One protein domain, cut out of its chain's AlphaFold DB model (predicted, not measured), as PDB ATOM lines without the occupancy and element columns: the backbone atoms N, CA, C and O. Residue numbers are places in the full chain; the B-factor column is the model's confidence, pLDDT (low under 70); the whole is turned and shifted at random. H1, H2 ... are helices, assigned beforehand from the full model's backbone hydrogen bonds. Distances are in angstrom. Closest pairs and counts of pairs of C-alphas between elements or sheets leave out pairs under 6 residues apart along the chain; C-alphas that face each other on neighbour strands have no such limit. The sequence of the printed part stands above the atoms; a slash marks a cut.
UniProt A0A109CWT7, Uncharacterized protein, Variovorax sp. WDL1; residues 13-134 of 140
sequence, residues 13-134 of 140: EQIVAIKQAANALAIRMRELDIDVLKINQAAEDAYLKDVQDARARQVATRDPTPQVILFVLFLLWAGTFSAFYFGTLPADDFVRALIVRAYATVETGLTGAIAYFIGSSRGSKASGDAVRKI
ATOM      1  N   GLU A  13      99.108 -29.998  56.654       81.06
ATOM      2  CA  GLU A  13      98.500 -29.027  55.734       81.06
ATOM      3  C   GLU A  13      97.665 -29.701  54.635       81.06
ATOM      4  O   GLU A  13      96.594 -29.217  54.271       81.06
ATOM      5  N   GLN A  14      98.101 -30.865  54.146       79.12
ATOM      6  CA  GLN A  14      97.363 -31.643  53.148       79.12
ATOM      7  C   GLN A  14      96.098 -32.257  53.755       79.12
ATOM      8  O   GLN A  14      95.058 -32.275  53.102       79.12
ATOM      9  N   ILE A  15      96.153 -32.705  55.014       83.19
ATOM     10  CA  ILE A  15      94.973 -33.196  55.743       83.19
ATOM     11  C   ILE A  15      93.952 -32.067  55.927       83.19
ATOM     12  O   ILE A  15      92.758 -32.285  55.724       83.19
ATOM     13  N   VAL A  16      94.402 -30.859  56.280       86.38
ATOM     14  CA  VAL A  16      93.521 -29.688  56.406       86.38
ATOM     15  C   VAL A  16      92.886 -29.332  55.062       86.38
ATOM     16  O   VAL A  16      91.668 -29.174  55.003       86.38
ATOM     17  N   ALA A  17      93.668 -29.291  53.979       84.69
ATOM     18  CA  ALA A  17      93.157 -29.018  52.636       84.69
ATOM     19  C   ALA A  17      92.121 -30.064  52.181       84.69
ATOM     20  O   ALA A  17      91.072 -29.705  51.649       84.69
ATOM     21  N   ILE A  18      92.362 -31.353  52.452       86.44
ATOM     22  CA  ILE A  18      91.406 -32.432  52.155       86.44
ATOM     23  C   ILE A  18      90.122 -32.265  52.975       86.44
ATOM     24  O   ILE A  18      89.032 -32.386  52.424       86.44
ATOM     25  N   LYS A  19      90.218 -31.951  54.274       88.19
ATOM     26  CA  LYS A  19      89.034 -31.714  55.118       88.19
ATOM     27  C   LYS A  19      88.231 -30.498  54.659       88.19
ATOM     28  O   LYS A  19      87.006 -30.553  54.646       88.19
ATOM     29  N   GLN A  20      88.898 -29.418  54.261       90.81
ATOM     30  CA  GLN A  20      88.232 -28.242  53.703       90.81
ATOM     31  C   GLN A  20      87.534 -28.569  52.379       90.81
ATOM     32  O   GLN A  20      86.369 -28.215  52.212       90.81
ATOM     33  N   ALA A  21      88.193 -29.305  51.479       87.31
ATOM     34  CA  ALA A  21      87.589 -29.768  50.230       87.31
ATOM     35  C   ALA A  21      86.389 -30.701  50.476       87.31
ATOM     36  O   ALA A  21      85.362 -30.564  49.816       87.31
ATOM     37  N   ALA A  22      86.477 -31.597  51.464       88.12
ATOM     38  CA  ALA A  22      85.376 -32.475  51.857       88.12
ATOM     39  C   ALA A  22      84.182 -31.691  52.427       88.12
ATOM     40  O   ALA A  22      83.039 -31.962  52.063       88.12
ATOM     41  N   ASN A  23      84.432 -30.682  53.265       91.50
ATOM     42  CA  ASN A  23      83.380 -29.806  53.784       91.50
ATOM     43  C   ASN A  23      82.722 -28.988  52.665       91.50
ATOM     44  O   ASN A  23      81.498 -28.884  52.623       91.50
ATOM     45  N   ALA A  24      83.514 -28.447  51.735       92.88
ATOM     46  CA  ALA A  24      83.000 -27.726  50.574       92.88
ATOM     47  C   ALA A  24      82.136 -28.632  49.682       92.88
ATOM     48  O   ALA A  24      81.060 -28.221  49.249       92.88
ATOM     49  N   LEU A  25      82.560 -29.882  49.464       93.25
ATOM     50  CA  LEU A  25      81.771 -30.879  48.740       93.25
ATOM     51  C   LEU A  25      80.447 -31.182  49.452       93.25
ATOM     52  O   LEU A  25      79.401 -31.190  48.809       93.25
ATOM     53  N   ALA A  26      80.471 -31.381  50.773       93.25
ATOM     54  CA  ALA A  26      79.270 -31.656  51.561       93.25
ATOM     55  C   ALA A  26      78.261 -30.494  51.517       93.25
ATOM     56  O   ALA A  26      77.056 -30.726  51.430       93.25
ATOM     57  N   ILE A  27      78.744 -29.248  51.540       94.25
ATOM     58  CA  ILE A  27      77.899 -28.059  51.373       94.25
ATOM     59  C   ILE A  27      77.280 -28.046  49.974       94.25
ATOM     60  O   ILE A  27      76.063 -27.923  49.863       94.25
ATOM     61  N   ARG A  28      78.079 -28.258  48.919       92.94
ATOM     62  CA  ARG A  28      77.573 -28.312  47.538       92.94
ATOM     63  C   ARG A  28      76.526 -29.401  47.333       92.94
ATOM     64  O   ARG A  28      75.529 -29.147  46.672       92.94
ATOM     65  N   MET A  29      76.717 -30.585  47.912       91.94
ATOM     66  CA  MET A  29      75.718 -31.659  47.838       91.94
ATOM     67  C   MET A  29      74.389 -31.233  48.469       91.94
ATOM     68  O   MET A  29      73.345 -31.395  47.849       91.94
ATOM     69  N   ARG A  30      74.424 -30.597  49.650       93.19
ATOM     70  CA  ARG A  30      73.208 -30.079  50.298       93.19
ATOM     71  C   ARG A  30      72.540 -28.959  49.506       93.19
ATOM     72  O   ARG A  30      71.317 -28.900  49.470       93.19
ATOM     73  N   GLU A  31      73.317 -28.064  48.901       92.06
ATOM     74  CA  GLU A  31      72.782 -27.021  48.017       92.06
ATOM     75  C   GLU A  31      72.048 -27.641  46.823       92.06
ATOM     76  O   GLU A  31      70.911 -27.261  46.551       92.06
ATOM     77  N   LEU A  32      72.653 -28.644  46.175       92.81
ATOM     78  CA  LEU A  32      72.023 -29.381  45.079       92.81
ATOM     79  C   LEU A  32      70.722 -30.062  45.520       92.81
ATOM     80  O   LEU A  32      69.718 -29.941  44.825       92.81
ATOM     81  N   ASP A  33      70.714 -30.733  46.674       91.44
ATOM     82  CA  ASP A  33      69.504 -31.369  47.211       91.44
ATOM     83  C   ASP A  33      68.382 -30.346  47.431       91.44
ATOM     84  O   ASP A  33      67.230 -30.575  47.059       91.44
ATOM     85  N   ILE A  34      68.716 -29.186  48.002       92.50
ATOM     86  CA  ILE A  34      67.766 -28.090  48.211       92.50
ATOM     87  C   ILE A  34      67.225 -27.582  46.872       92.50
ATOM     88  O   ILE A  34      66.025 -27.335  46.753       92.50
ATOM     89  N   ASP A  35      68.077 -27.420  45.865       90.94
ATOM     90  CA  ASP A  35      67.653 -26.938  44.554       90.94
ATOM     91  C   ASP A  35      66.763 -27.955  43.827       90.94
ATOM     92  O   ASP A  35      65.746 -27.565  43.252       90.94
ATOM     93  N   VAL A  36      67.044 -29.258  43.941       90.19
ATOM     94  CA  VAL A  36      66.146 -30.321  43.451       90.19
ATOM     95  C   VAL A  36      64.791 -30.258  44.158       90.19
ATOM     96  O   VAL A  36      63.750 -30.332  43.503       90.19
ATOM     97  N   LEU A  37      64.772 -30.066  45.481       91.19
ATOM     98  CA  LEU A  37      63.526 -29.917  46.236       91.19
ATOM     99  C   LEU A  37      62.720 -28.692  45.787       91.19
ATOM    100  O   LEU A  37      61.508 -28.803  45.617       91.19
ATOM    101  N   LYS A  38      63.372 -27.549  45.539       89.75
ATOM    102  CA  LYS A  38      62.704 -26.348  45.005       89.75
ATOM    103  C   LYS A  38      62.113 -26.594  43.620       89.75
ATOM    104  O   LYS A  38      60.997 -26.159  43.359       89.75
ATOM    105  N   ILE A  39      62.843 -27.283  42.739       90.88
ATOM    106  CA  ILE A  39      62.362 -27.619  41.392       90.88
ATOM    107  C   ILE A  39      61.126 -28.515  41.481       90.88
ATOM    108  O   ILE A  39      60.125 -28.238  40.824       90.88
ATOM    109  N   ASN A  40      61.165 -29.546  42.327       88.62
ATOM    110  CA  ASN A  40      60.031 -30.448  42.524       88.62
ATOM    111  C   ASN A  40      58.806 -29.710  43.081       88.62
ATOM    112  O   ASN A  40      57.702 -29.903  42.580       88.62
ATOM    113  N   GLN A  41      59.002 -28.823  44.063       87.88
ATOM    114  CA  GLN A  41      57.929 -27.980  44.604       87.88
ATOM    115  C   GLN A  41      57.332 -27.063  43.532       87.88
ATOM    116  O   GLN A  41      56.118 -27.023  43.368       87.88
ATOM    117  N   ALA A  42      58.172 -26.381  42.749       87.44
ATOM    118  CA  ALA A  42      57.713 -25.504  41.675       87.44
ATOM    119  C   ALA A  42      56.939 -26.264  40.583       87.44
ATOM    120  O   ALA A  42      55.950 -25.754  40.057       87.44
ATOM    121  N   ALA A  43      57.365 -27.488  40.253       86.62
ATOM    122  CA  ALA A  43      56.657 -28.347  39.312       86.62
ATOM    123  C   ALA A  43      55.283 -28.781  39.850       86.62
ATOM    124  O   ALA A  43      54.302 -28.770  39.104       86.62
ATOM    125  N   GLU A  44      55.188 -29.116  41.140       85.69
ATOM    126  CA  GLU A  44      53.918 -29.484  41.773       85.69
ATOM    127  C   GLU A  44      52.957 -28.288  41.863       85.69
ATOM    128  O   GLU A  44      51.774 -28.426  41.547       85.69
ATOM    129  N   ASP A  45      53.459 -27.095  42.185       84.25
ATOM    130  CA  ASP A  45      52.666 -25.861  42.198       84.25
ATOM    131  C   ASP A  45      52.130 -25.504  40.804       84.25
ATOM    132  O   ASP A  45      50.956 -25.145  40.657       84.25
ATOM    133  N   ALA A  46      52.967 -25.631  39.768       86.06
ATOM    134  CA  ALA A  46      52.556 -25.418  38.381       86.06
ATOM    135  C   ALA A  46      51.458 -26.411  37.972       86.06
ATOM    136  O   ALA A  46      50.415 -26.002  37.461       86.06
ATOM    137  N   TYR A  47      51.640 -27.696  38.293       86.56
ATOM    138  CA  TYR A  47      50.635 -28.726  38.047       86.56
ATOM    139  C   TYR A  47      49.307 -28.426  38.758       86.56
ATOM    140  O   TYR A  47      48.238 -28.486  38.146       86.56
ATOM    141  N   LEU A  48      49.346 -28.059  40.043       85.88
ATOM    142  CA  LEU A  48      48.142 -27.710  40.799       85.88
ATOM    143  C   LEU A  48      47.425 -26.496  40.204       85.88
ATOM    144  O   LEU A  48      46.194 -26.457  40.209       85.88
ATOM    145  N   LYS A  49      48.168 -25.508  39.698       86.38
ATOM    146  CA  LYS A  49      47.597 -24.331  39.037       86.38
ATOM    147  C   LYS A  49      46.908 -24.696  37.722       86.38
ATOM    148  O   LYS A  49      45.781 -24.250  37.502       86.38
ATOM    149  N   ASP A  50      47.518 -25.550  36.907       87.12
ATOM    150  CA  ASP A  50      46.915 -26.033  35.658       87.12
ATOM    151  C   ASP A  50      45.625 -26.823  35.922       87.12
ATOM    152  O   ASP A  50      44.609 -26.624  35.251       87.12
ATOM    153  N   VAL A  51      45.618 -27.676  36.954       87.44
ATOM    154  CA  VAL A  51      44.419 -28.425  37.367       87.44
ATOM    155  C   VAL A  51      43.306 -27.485  37.845       87.44
ATOM    156  O   VAL A  51      42.132 -27.700  37.526       87.44
ATOM    157  N   GLN A  52      43.647 -26.429  38.589       86.88
ATOM    158  CA  GLN A  52      42.680 -25.418  39.023       86.88
ATOM    159  C   GLN A  52      42.077 -24.652  37.844       86.88
ATOM    160  O   GLN A  52      40.857 -24.501  37.797       86.88
ATOM    161  N   ASP A  53      42.896 -24.218  36.884       87.56
ATOM    162  CA  ASP A  53      42.418 -23.527  35.682       87.56
ATOM    163  C   ASP A  53      41.497 -24.425  34.844       87.56
ATOM    164  O   ASP A  53      40.400 -24.026  34.444       87.56
ATOM    165  N   ALA A  54      41.881 -25.690  34.658       86.50
ATOM    166  CA  ALA A  54      41.042 -26.671  33.980       86.50
ATOM    167  C   ALA A  54      39.685 -26.850  34.683       86.50
ATOM    168  O   ALA A  54      38.650 -26.922  34.016       86.50
ATOM    169  N   ARG A  55      39.654 -26.883  36.023       85.38
ATOM    170  CA  ARG A  55      38.394 -26.957  36.782       85.38
ATOM    171  C   ARG A  55      37.579 -25.672  36.665       85.38
ATOM    172  O   ARG A  55      36.361 -25.748  36.519       85.38
ATOM    173  N   ALA A  56      38.220 -24.510  36.726       87.38
ATOM    174  CA  ALA A  56      37.547 -23.225  36.572       87.38
ATOM    175  C   ALA A  56      36.856 -23.141  35.205       87.38
ATOM    176  O   ALA A  56      35.672 -22.801  35.138       87.38
ATOM    177  N   ARG A  57      37.546 -23.564  34.136       89.00
ATOM    178  CA  ARG A  57      36.942 -23.712  32.807       89.00
ATOM    179  C   ARG A  57      35.785 -24.693  32.809       89.00
ATOM    180  O   ARG A  57      34.723 -24.324  32.328       89.00
ATOM    181  N   GLN A  58      35.948 -25.879  33.395       90.06
ATOM    182  CA  GLN A  58      34.871 -26.867  33.483       90.06
ATOM    183  C   GLN A  58      33.605 -26.284  34.130       90.06
ATOM    184  O   GLN A  58      32.499 -26.488  33.635       90.06
ATOM    185  N   VAL A  59      33.754 -25.557  35.242       87.38
ATOM    186  CA  VAL A  59      32.628 -24.934  35.951       87.38
ATOM    187  C   VAL A  59      32.002 -23.822  35.107       87.38
ATOM    188  O   VAL A  59      30.777 -23.746  35.021       87.38
ATOM    189  N   ALA A  60      32.821 -22.997  34.448       89.69
ATOM    190  CA  ALA A  60      32.353 -21.907  33.593       89.69
ATOM    191  C   ALA A  60      31.591 -22.410  32.355       89.69
ATOM    192  O   ALA A  60      30.553 -21.852  32.002       89.69
ATOM    193  N   THR A  61      32.072 -23.477  31.713       92.12
ATOM    194  CA  THR A  61      31.456 -24.065  30.513       92.12
ATOM    195  C   THR A  61      30.387 -25.107  30.828       92.12
ATOM    196  O   THR A  61      29.691 -25.552  29.919       92.12
ATOM    197  N   ARG A  62      30.233 -25.486  32.106       89.81
ATOM    198  CA  ARG A  62      29.385 -26.600  32.565       89.81
ATOM    199  C   ARG A  62      29.695 -27.913  31.844       89.81
ATOM    200  O   ARG A  62      28.791 -28.696  31.567       89.81
ATOM    201  N   ASP A  63      30.970 -28.147  31.547       90.06
ATOM    202  CA  ASP A  63      31.408 -29.340  30.832       90.06
ATOM    203  C   ASP A  63      31.321 -30.593  31.736       90.06
ATOM    204  O   ASP A  63      32.014 -30.671  32.763       90.06
ATOM    205  N   PRO A  64      30.485 -31.594  31.389       90.75
ATOM    206  CA  PRO A  64      30.379 -32.828  32.160       90.75
ATOM    207  C   PRO A  64      31.531 -33.802  31.876       90.75
ATOM    208  O   PRO A  64      31.661 -34.805  32.579       90.75
ATOM    209  N   THR A  65      32.380 -33.535  30.877       91.19
ATOM    210  CA  THR A  65      33.397 -34.473  30.378       91.19
ATOM    211  C   THR A  65      34.270 -35.072  31.488       91.19
ATOM    212  O   THR A  65      34.365 -36.298  31.546       91.19
ATOM    213  N   PRO A  66      34.830 -34.306  32.450       90.25
ATOM    214  CA  PRO A  66      35.646 -34.894  33.518       90.25
ATOM    215  C   PRO A  66      34.875 -35.851  34.439       90.25
ATOM    216  O   PRO A  66      35.435 -36.830  34.928       90.25
ATOM    217  N   GLN A  67      33.583 -35.595  34.676       91.50
ATOM    218  CA  GLN A  67      32.725 -36.464  35.494       91.50
ATOM    219  C   GLN A  67      32.362 -37.740  34.734       91.50
ATOM    220  O   GLN A  67      32.382 -38.824  35.314       91.50
ATOM    221  N   VAL A  68      32.080 -37.616  33.434       94.38
ATOM    222  CA  VAL A  68      31.815 -38.757  32.551       94.38
ATOM    223  C   VAL A  68      33.047 -39.654  32.457       94.38
ATOM    224  O   VAL A  68      32.922 -40.860  32.634       94.38
ATOM    225  N   ILE A  69      34.240 -39.082  32.261       93.50
ATOM    226  CA  ILE A  69      35.502 -39.837  32.229       93.50
ATOM    227  C   ILE A  69      35.712 -40.594  33.543       93.50
ATOM    228  O   ILE A  69      35.984 -41.793  33.515       93.50
ATOM    229  N   LEU A  70      35.538 -39.926  34.691       94.56
ATOM    230  CA  LEU A  70      35.644 -40.575  35.999       94.56
ATOM    231  C   LEU A  70      34.657 -41.738  36.129       94.56
ATOM    232  O   LEU A  70      35.045 -42.824  36.553       94.56
ATOM    233  N   PHE A  71      33.398 -41.521  35.754       95.69
ATOM    234  CA  PHE A  71      32.354 -42.533  35.862       95.69
ATOM    235  C   PHE A  71      32.628 -43.740  34.959       95.69
ATOM    236  O   PHE A  71      32.522 -44.879  35.406       95.69
ATOM    237  N   VAL A  72      33.049 -43.511  33.713       96.12
ATOM    238  CA  VAL A  72      33.412 -44.578  32.770       96.12
ATOM    239  C   VAL A  72      34.605 -45.384  33.283       96.12
ATOM    240  O   VAL A  72      34.550 -46.612  33.290       96.12
ATOM    241  N   LEU A  73      35.662 -44.718  33.757       96.00
ATOM    242  CA  LEU A  73      36.832 -45.395  34.323       96.00
ATOM    243  C   LEU A  73      36.472 -46.193  35.578       96.00
ATOM    244  O   LEU A  73      36.936 -47.319  35.736       96.00
ATOM    245  N   PHE A  74      35.613 -45.641  36.435       96.25
ATOM    246  CA  PHE A  74      35.130 -46.330  37.625       96.25
ATOM    247  C   PHE A  74      34.321 -47.580  37.268       96.25
ATOM    248  O   PHE A  74      34.549 -48.634  37.854       96.25
ATOM    249  N   LEU A  75      33.424 -47.500  36.279       96.56
ATOM    250  CA  LEU A  75      32.658 -48.658  35.812       96.56
ATOM    251  C   LEU A  75      33.551 -49.733  35.183       96.56
ATOM    252  O   LEU A  75      33.364 -50.915  35.462       96.56
ATOM    253  N   LEU A  76      34.533 -49.344  34.365       94.62
ATOM    254  CA  LEU A  76      35.492 -50.283  33.773       94.62
ATOM    255  C   LEU A  76      36.339 -50.970  34.847       94.62
ATOM    256  O   LEU A  76      36.525 -52.188  34.803       94.62
ATOM    257  N   TRP A  77      36.818 -50.205  35.829       95.12
ATOM    258  CA  TRP A  77      37.565 -50.735  36.963       95.12
ATOM    259  C   TRP A  77      36.701 -51.684  37.798       95.12
ATOM    260  O   TRP A  77      37.080 -52.831  38.000       95.12
ATOM    261  N   ALA A  78      35.499 -51.268  38.202       94.56
ATOM    262  CA  ALA A  78      34.591 -52.098  38.990       94.56
ATOM    263  C   ALA A  78      34.176 -53.375  38.241       94.56
ATOM    264  O   ALA A  78      34.095 -54.448  38.841       94.56
ATOM    265  N   GLY A  79      33.953 -53.284  36.926       92.75
ATOM    266  CA  GLY A  79      33.606 -54.422  36.078       92.75
ATOM    267  C   GLY A  79      34.744 -55.435  35.965       92.75
ATOM    268  O   GLY A  79      34.538 -56.624  36.199       92.75
ATOM    269  N   THR A  80      35.958 -54.972  35.664       91.06
ATOM    270  CA  THR A  80      37.147 -55.840  35.583       91.06
ATOM    271  C   THR A  80      37.533 -56.421  36.942       91.06
ATOM    272  O   THR A  80      37.812 -57.614  37.035       91.06
ATOM    273  N   PHE A  81      37.452 -55.627  38.009       91.69
ATOM    274  CA  PHE A  81      37.667 -56.080  39.380       91.69
ATOM    275  C   PHE A  81      36.673 -57.179  39.779       91.69
ATOM    276  O   PHE A  81      37.064 -58.223  40.299       91.69
ATOM    277  N   SER A  82      35.388 -56.993  39.460       91.50
ATOM    278  CA  SER A  82      34.355 -58.013  39.683       91.50
ATOM    279  C   SER A  82      34.623 -59.278  38.862       91.50
ATOM    280  O   SER A  82      34.481 -60.386  39.376       91.50
ATOM    281  N   ALA A  83      35.067 -59.136  37.610       89.62
ATOM    282  CA  ALA A  83      35.432 -60.269  36.764       89.62
ATOM    283  C   ALA A  83      36.626 -61.064  37.321       89.62
ATOM    284  O   ALA A  83      36.658 -62.279  37.164       89.62
ATOM    285  N   PHE A  84      37.579 -60.420  38.001       89.38
ATOM    286  CA  PHE A  84      38.691 -61.122  38.659       89.38
ATOM    287  C   PHE A  84      38.260 -61.859  39.924       89.38
ATOM    288  O   PHE A  84      38.787 -62.931  40.206       89.38
ATOM    289  N   TYR A  85      37.309 -61.302  40.673       89.12
ATOM    290  CA  TYR A  85      36.818 -61.916  41.907       89.12
ATOM    291  C   TYR A  85      35.858 -63.083  41.666       89.12
ATOM    292  O   TYR A  85      35.902 -64.070  42.396       89.12
ATOM    293  N   PHE A  86      34.977 -62.965  40.671       92.00
ATOM    294  CA  PHE A  86      33.901 -63.934  40.435       92.00
ATOM    295  C   PHE A  86      34.086 -64.775  39.167       92.00
ATOM    296  O   PHE A  86      33.391 -65.774  38.991       92.00
ATOM    297  N   GLY A  87      34.987 -64.376  38.270       86.00
ATOM    298  CA  GLY A  87      35.264 -65.080  37.022       86.00
ATOM    299  C   GLY A  87      36.467 -66.014  37.116       86.00
ATOM    300  O   GLY A  87      37.277 -65.957  38.040       86.00
ATOM    301  N   THR A  88      36.606 -66.878  36.114       85.12
ATOM    302  CA  THR A  88      37.806 -67.692  35.916       85.12
ATOM    303  C   THR A  88      38.740 -66.986  34.942       85.12
ATOM    304  O   THR A  88      38.362 -66.635  33.824       85.12
ATOM    305  N   LEU A  89      39.985 -66.758  35.363       82.12
ATOM    306  CA  LEU A  89      41.005 -66.232  34.463       82.12
ATOM    307  C   LEU A  89      41.380 -67.299  33.422       82.12
ATOM    308  O   LEU A  89      41.511 -68.474  33.786       82.12
ATOM    309  N   PRO A  90      41.607 -66.915  32.152       87.31
ATOM    310  CA  PRO A  90      42.070 -67.834  31.120       87.31
ATOM    311  C   PRO A  90      43.323 -68.595  31.560       87.31
ATOM    312  O   PRO A  90      44.195 -68.033  32.222       87.31
ATOM    313  N   ALA A  91      43.409 -69.878  31.200       86.00
ATOM    314  CA  ALA A  91      44.579 -70.705  31.499       86.00
ATOM    315  C   ALA A  91      45.808 -70.298  30.671       86.00
ATOM    316  O   ALA A  91      46.929 -70.549  31.095       86.00
ATOM    317  N   ASP A  92      45.586 -69.663  29.519       95.19
ATOM    318  CA  ASP A  92      46.645 -69.127  28.674       95.19
ATOM    319  C   ASP A  92      47.342 -67.933  29.346       95.19
ATOM    320  O   ASP A  92      46.711 -66.926  29.688       95.19
ATOM    321  N   ASP A  93      48.654 -68.049  29.532       93.38
ATOM    322  CA  ASP A  93      49.442 -67.067  30.275       93.38
ATOM    323  C   ASP A  93      49.601 -65.738  29.536       93.38
ATOM    324  O   ASP A  93      49.637 -64.684  30.176       93.38
ATOM    325  N   PHE A  94      49.637 -65.755  28.200       94.31
ATOM    326  CA  PHE A  94      49.715 -64.531  27.410       94.31
ATOM    327  C   PHE A  94      48.418 -63.722  27.527       94.31
ATOM    328  O   PHE A  94      48.451 -62.522  27.814       94.31
ATOM    329  N   VAL A  95      47.266 -64.380  27.385       91.00
ATOM    330  CA  VAL A  95      45.948 -63.753  27.551       91.00
ATOM    331  C   VAL A  95      45.772 -63.240  28.981       91.00
ATOM    332  O   VAL A  95      45.316 -62.112  29.178       91.00
ATOM    333  N   ARG A  96      46.183 -64.020  29.988       90.75
ATOM    334  CA  ARG A  96      46.150 -63.593  31.394       90.75
ATOM    335  C   ARG A  96      46.990 -62.335  31.619       90.75
ATOM    336  O   ARG A  96      46.507 -61.386  32.234       90.75
ATOM    337  N   ALA A  97      48.215 -62.296  31.093       93.31
ATOM    338  CA  ALA A  97      49.095 -61.135  31.203       93.31
ATOM    339  C   ALA A  97      48.494 -59.889  30.532       93.31
ATOM    340  O   ALA A  97      48.546 -58.797  31.102       93.31
ATOM    341  N   LEU A  98      47.868 -60.048  29.361       93.50
ATOM    342  CA  LEU A  98      47.200 -58.952  28.659       93.50
ATOM    343  C   LEU A  98      46.021 -58.386  29.466       93.50
ATOM    344  O   LEU A  98      45.878 -57.169  29.578       93.50
ATOM    345  N   ILE A  99      45.215 -59.260  30.072       90.81
ATOM    346  CA  ILE A  99      44.077 -58.878  30.917       90.81
ATOM    347  C   ILE A  99      44.543 -58.117  32.167       90.81
ATOM    348  O   ILE A  99      44.013 -57.049  32.478       90.81
ATOM    349  N   VAL A 100      45.570 -58.618  32.861       91.56
ATOM    350  CA  VAL A 100      46.145 -57.947  34.041       91.56
ATOM    351  C   VAL A 100      46.740 -56.587  33.660       91.56
ATOM    352  O   VAL A 100      46.552 -55.598  34.371       91.56
ATOM    353  N   ARG A 101      47.405 -56.493  32.502       94.31
ATOM    354  CA  ARG A 101      47.943 -55.227  31.984       94.31
ATOM    355  C   ARG A 101      46.842 -54.219  31.650       94.31
ATOM    356  O   ARG A 101      47.008 -53.028  31.932       94.31
ATOM    357  N   ALA A 102      45.738 -54.678  31.064       92.00
ATOM    358  CA  ALA A 102      44.577 -53.842  30.778       92.00
ATOM    359  C   ALA A 102      43.956 -53.302  32.074       92.00
ATOM    360  O   ALA A 102      43.753 -52.093  32.183       92.00
ATOM    361  N   TYR A 103      43.765 -54.160  33.083       93.06
ATOM    362  CA  TYR A 103      43.302 -53.746  34.412       93.06
ATOM    363  C   TYR A 103      44.204 -52.659  35.021       93.06
ATOM    364  O   TYR A 103      43.716 -51.589  35.379       93.06
ATOM    365  N   ALA A 104      45.526 -52.868  35.033       94.25
ATOM    366  CA  ALA A 104      46.477 -51.894  35.576       94.25
ATOM    367  C   ALA A 104      46.436 -50.536  34.844       94.25
ATOM    368  O   ALA A 104      46.642 -49.477  35.441       94.25
ATOM    369  N   THR A 105      46.156 -50.550  33.539       95.12
ATOM    370  CA  THR A 105      46.012 -49.324  32.737       95.12
ATOM    371  C   THR A 105      44.756 -48.549  33.137       95.12
ATOM    372  O   THR A 105      44.821 -47.333  33.328       95.12
ATOM    373  N   VAL A 106      43.630 -49.245  33.325       95.44
ATOM    374  CA  VAL A 106      42.373 -48.638  33.794       95.44
ATOM    375  C   VAL A 106      42.531 -48.087  35.210       95.44
ATOM    376  O   VAL A 106      42.128 -46.955  35.467       95.44
ATOM    377  N   GLU A 107      43.169 -48.835  36.110       94.75
ATOM    378  CA  GLU A 107      43.437 -48.415  37.491       94.75
ATOM    379  C   GLU A 107      44.322 -47.155  37.558       94.75
ATOM    380  O   GLU A 107      44.028 -46.216  38.303       94.75
ATOM    381  N   THR A 108      45.355 -47.080  36.711       96.25
ATOM    382  CA  THR A 108      46.206 -45.883  36.583       96.25
ATOM    383  C   THR A 108      45.398 -44.681  36.087       96.25
ATOM    384  O   THR A 108      45.499 -43.586  36.647       96.25
ATOM    385  N   GLY A 109      44.554 -44.882  35.070       94.94
ATOM    386  CA  GLY A 109      43.664 -43.844  34.551       94.94
ATOM    387  C   GLY A 109      42.672 -43.343  35.603       94.94
ATOM    388  O   GLY A 109      42.510 -42.134  35.771       94.94
ATOM    389  N   LEU A 110      42.047 -44.257  36.354       95.94
ATOM    390  CA  LEU A 110      41.118 -43.930  37.437       95.94
ATOM    391  C   LEU A 110      41.811 -43.129  38.545       95.94
ATOM    392  O   LEU A 110      41.277 -42.116  38.993       95.94
ATOM    393  N   THR A 111      43.021 -43.530  38.939       95.06
ATOM    394  CA  THR A 111      43.827 -42.799  39.927       95.06
ATOM    395  C   THR A 111      44.116 -41.372  39.456       95.06
ATOM    396  O   THR A 111      43.943 -40.428  40.226       95.06
ATOM    397  N   GLY A 112      44.478 -41.192  38.183       93.25
ATOM    398  CA  GLY A 112      44.669 -39.867  37.585       93.25
ATOM    399  C   GLY A 112      43.387 -39.027  37.566       93.25
ATOM    400  O   GLY A 112      43.415 -37.845  37.913       93.25
ATOM    401  N   ALA A 113      42.245 -39.635  37.235       93.00
ATOM    402  CA  ALA A 113      40.950 -38.959  37.266       93.00
ATOM    403  C   ALA A 113      40.570 -38.519  38.689       93.00
ATOM    404  O   ALA A 113      40.143 -37.386  38.888       93.00
ATOM    405  N   ILE A 114      40.779 -39.367  39.700       92.81
ATOM    406  CA  ILE A 114      40.566 -39.011  41.111       92.81
ATOM    407  C   ILE A 114      41.516 -37.878  41.530       92.81
ATOM    408  O   ILE A 114      41.087 -36.908  42.162       92.81
ATOM    409  N   ALA A 115      42.791 -37.962  41.139       90.50
ATOM    410  CA  ALA A 115      43.796 -36.947  41.433       90.50
ATOM    411  C   ALA A 115      43.428 -35.572  40.855       90.50
ATOM    412  O   ALA A 115      43.643 -34.569  41.530       90.50
ATOM    413  N   TYR A 116      42.795 -35.507  39.680       90.00
ATOM    414  CA  TYR A 116      42.266 -34.258  39.122       90.00
ATOM    415  C   TYR A 116      41.268 -33.568  40.075       90.00
ATOM    416  O   TYR A 116      41.415 -32.382  40.386       90.00
ATOM    417  N   PHE A 117      40.287 -34.303  40.611       87.88
ATOM    418  CA  PHE A 117      39.286 -33.727  41.525       87.88
ATOM    419  C   PHE A 117      39.869 -33.370  42.903       87.88
ATOM    420  O   PHE A 117      39.533 -32.325  43.475       87.88
ATOM    421  N   ILE A 118      40.772 -34.199  43.437       87.06
ATOM    422  CA  ILE A 118      41.450 -33.925  44.715       87.06
ATOM    423  C   ILE A 118      42.415 -32.741  44.578       87.06
ATOM    424  O   ILE A 118      42.421 -31.852  45.429       87.06
ATOM    425  N   GLY A 119      43.210 -32.706  43.509       83.88
ATOM    426  CA  GLY A 119      44.167 -31.642  43.210       83.88
ATOM    427  C   GLY A 119      43.477 -30.291  43.064       83.88
ATOM    428  O   GLY A 119      43.888 -29.320  43.698       83.88
ATOM    429  N   SER A 120      42.348 -30.252  42.353       81.25
ATOM    430  CA  SER A 120      41.501 -29.059  42.282       81.25
ATOM    431  C   SER A 120      41.050 -28.577  43.672       81.25
ATOM    432  O   SER A 120      41.121 -27.383  43.975       81.25
ATOM    433  N   SER A 121      40.659 -29.500  44.554       81.56
ATOM    434  CA  SER A 121      40.227 -29.171  45.919       81.56
ATOM    435  C   SER A 121      41.376 -28.649  46.794       81.56
ATOM    436  O   SER A 121      41.200 -27.690  47.547       81.56
ATOM    437  N   ARG A 122      42.571 -29.252  46.691       77.94
ATOM    438  CA  ARG A 122      43.791 -28.782  47.378       77.94
ATOM    439  C   ARG A 122      44.171 -27.374  46.923       77.94
ATOM    440  O   ARG A 122      44.461 -26.521  47.757       77.94
ATOM    441  N   GLY A 123      44.084 -27.127  45.621       72.06
ATOM    442  CA  GLY A 123      44.340 -25.827  45.023       72.06
ATOM    443  C   GLY A 123      43.411 -24.713  45.515       72.06
ATOM    444  O   GLY A 123      43.857 -23.605  45.822       72.06
ATOM    445  N   SER A 124      42.124 -25.028  45.685       71.50
ATOM    446  CA  SER A 124      41.150 -24.089  46.253       71.50
ATOM    447  C   SER A 124      41.488 -23.689  47.693       71.50
ATOM    448  O   SER A 124      41.313 -22.523  48.044       71.50
ATOM    449  N   LYS A 125      41.972 -24.625  48.525       76.44
ATOM    450  CA  LYS A 125      42.384 -24.326  49.908       76.44
ATOM    451  C   LYS A 125      43.586 -23.381  49.941       76.44
ATOM    452  O   LYS A 125      43.523 -22.358  50.611       76.44
ATOM    453  N   ALA A 126      44.619 -23.678  49.150       74.56
ATOM    454  CA  ALA A 126      45.822 -22.847  49.067       74.56
ATOM    455  C   ALA A 126      45.507 -21.399  48.644       74.56
ATOM    456  O   ALA A 126      46.028 -20.447  49.224       74.56
ATOM    457  N   SER A 127      44.598 -21.228  47.679       72.38
ATOM    458  CA  SER A 127      44.146 -19.902  47.241       72.38
ATOM    459  C   SER A 127      43.368 -19.160  48.336       72.38
ATOM    460  O   SER A 127      43.599 -17.972  48.558       72.38
ATOM    461  N   GLY A 128      42.478 -19.851  49.055       78.19
ATOM    462  CA  GLY A 128      41.718 -19.269  50.167       78.19
ATOM    463  C   GLY A 128      42.608 -18.804  51.324       78.19
ATOM    464  O   GLY A 128      42.425 -17.698  51.834       78.19
ATOM    465  N   ASP A 129      43.614 -19.603  51.685       80.62
ATOM    466  CA  ASP A 129      44.582 -19.257  52.729       80.62
ATOM    467  C   ASP A 129      45.427 -18.030  52.343       80.62
ATOM    468  O   ASP A 129      45.670 -17.151  53.176       80.62
ATOM    469  N   ALA A 130      45.825 -17.918  51.070       76.69
ATOM    470  CA  ALA A 130      46.550 -16.754  50.562       76.69
ATOM    471  C   ALA A 130      45.710 -15.467  50.646       76.69
ATOM    472  O   ALA A 130      46.193 -14.450  51.148       76.69
ATOM    473  N   VAL A 131      44.441 -15.515  50.222       81.25
ATOM    474  CA  VAL A 131      43.519 -14.368  50.302       81.25
ATOM    475  C   VAL A 131      43.283 -13.953  51.754       81.25
ATOM    476  O   VAL A 131      43.346 -12.766  52.074       81.25
ATOM    477  N   ARG A 132      43.067 -14.919  52.654       85.62
ATOM    478  CA  ARG A 132      42.897 -14.656  54.087       85.62
ATOM    479  C   ARG A 132      44.116 -13.949  54.683       85.62
ATOM    480  O   ARG A 132      43.955 -12.964  55.397       85.62
ATOM    481  N   LYS A 133      45.326 -14.404  54.355       84.19
ATOM    482  CA  LYS A 133      46.568 -13.785  54.834       84.19
ATOM    483  C   LYS A 133      46.731 -12.344  54.335       84.19
ATOM    484  O   LYS A 133      47.163 -11.489  55.102       84.19
ATOM    485  N   ILE A 134      46.355 -12.061  53.085       83.19
ATOM    486  CA  ILE A 134      46.366 -10.696  52.529       83.19
ATOM    487  C   ILE A 134      45.349  -9.807  53.261       83.19
ATOM    488  O   ILE A 134      45.673  -8.678  53.622       83.19
TER     489      ILE A 134
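What this domain is: This is residues 13 to 134 of the 140 residues of an uncharacterized protein of Variovorax sp. WDL1 (UniProt A0A109CWT7). A long single-helix arm, residues 13 to 44 of H1, sticks out from a helical hairpin of H2 and H3. Beyond the arm, H1 crosses H3 at 90 degrees; the chain then turns tightly into H2, which folds back across one side of H3, and H3 runs past the crossing with H1 to a free end at residues 128 to 134. The printed part has 122 residues with three named helices, H1, H2 and H3 in chain order, and no named strand; the class is all helix. The whole is extended, with a radius of gyration of the C-alphas of 24.2 A, and flat, spanning 75 by 52 by 18 A.

Where its parts are: H1, residues 13 to 61, begins at C-alpha 13 (98.500, -29.027, 55.734) and is 71.8 A long from first to last C-alpha. H2, residues 65 to 86, begins at C-alpha 65 (33.397, -34.473, 30.378) and measures 31.1 A. H3, residues 93 to 134, measures 60.7 A and ends at C-alpha 134 (46.366, -10.696, 52.529).

How they stand to each other: H1 touches H3 with residues 48 to 55 alone, and H3 touches H1 with residues 116 to 124 alone. Their closest C-alphas, of Gln 52 and Ser 120, are 5.0 A apart, and their lines are about perpendicular at 90 degrees. H1 and H2 are only just apart, their closest C-alphas 8.1 A from each other. H2 and H3 form a helical hairpin and touch, the closest C-alphas being those of Leu 73 and Leu 110 at 5.5 A. They run opposite ways at a steep tilt of 40 degrees; H3 touches H2 with residues 103 to 114 alone. Every O i to N i+4 pair is within hydrogen-bond range in H1 and H2, and 37 of 38 are in H3.

The domain as a whole: The two C-alphas farthest apart, of Glu 13 and Gly 87, are 75.2 A from each other. Without the stretches that stand free, residues 13 to 44, 91 to 98 and 128 to 134, the body spans 49 by 25 by 16 A. The printed part has no cut; the link H1 to H2 is tight and the link H2 to H3 is short. The mean pLDDT of the printed part is 89.0, and no printed residue is under 70.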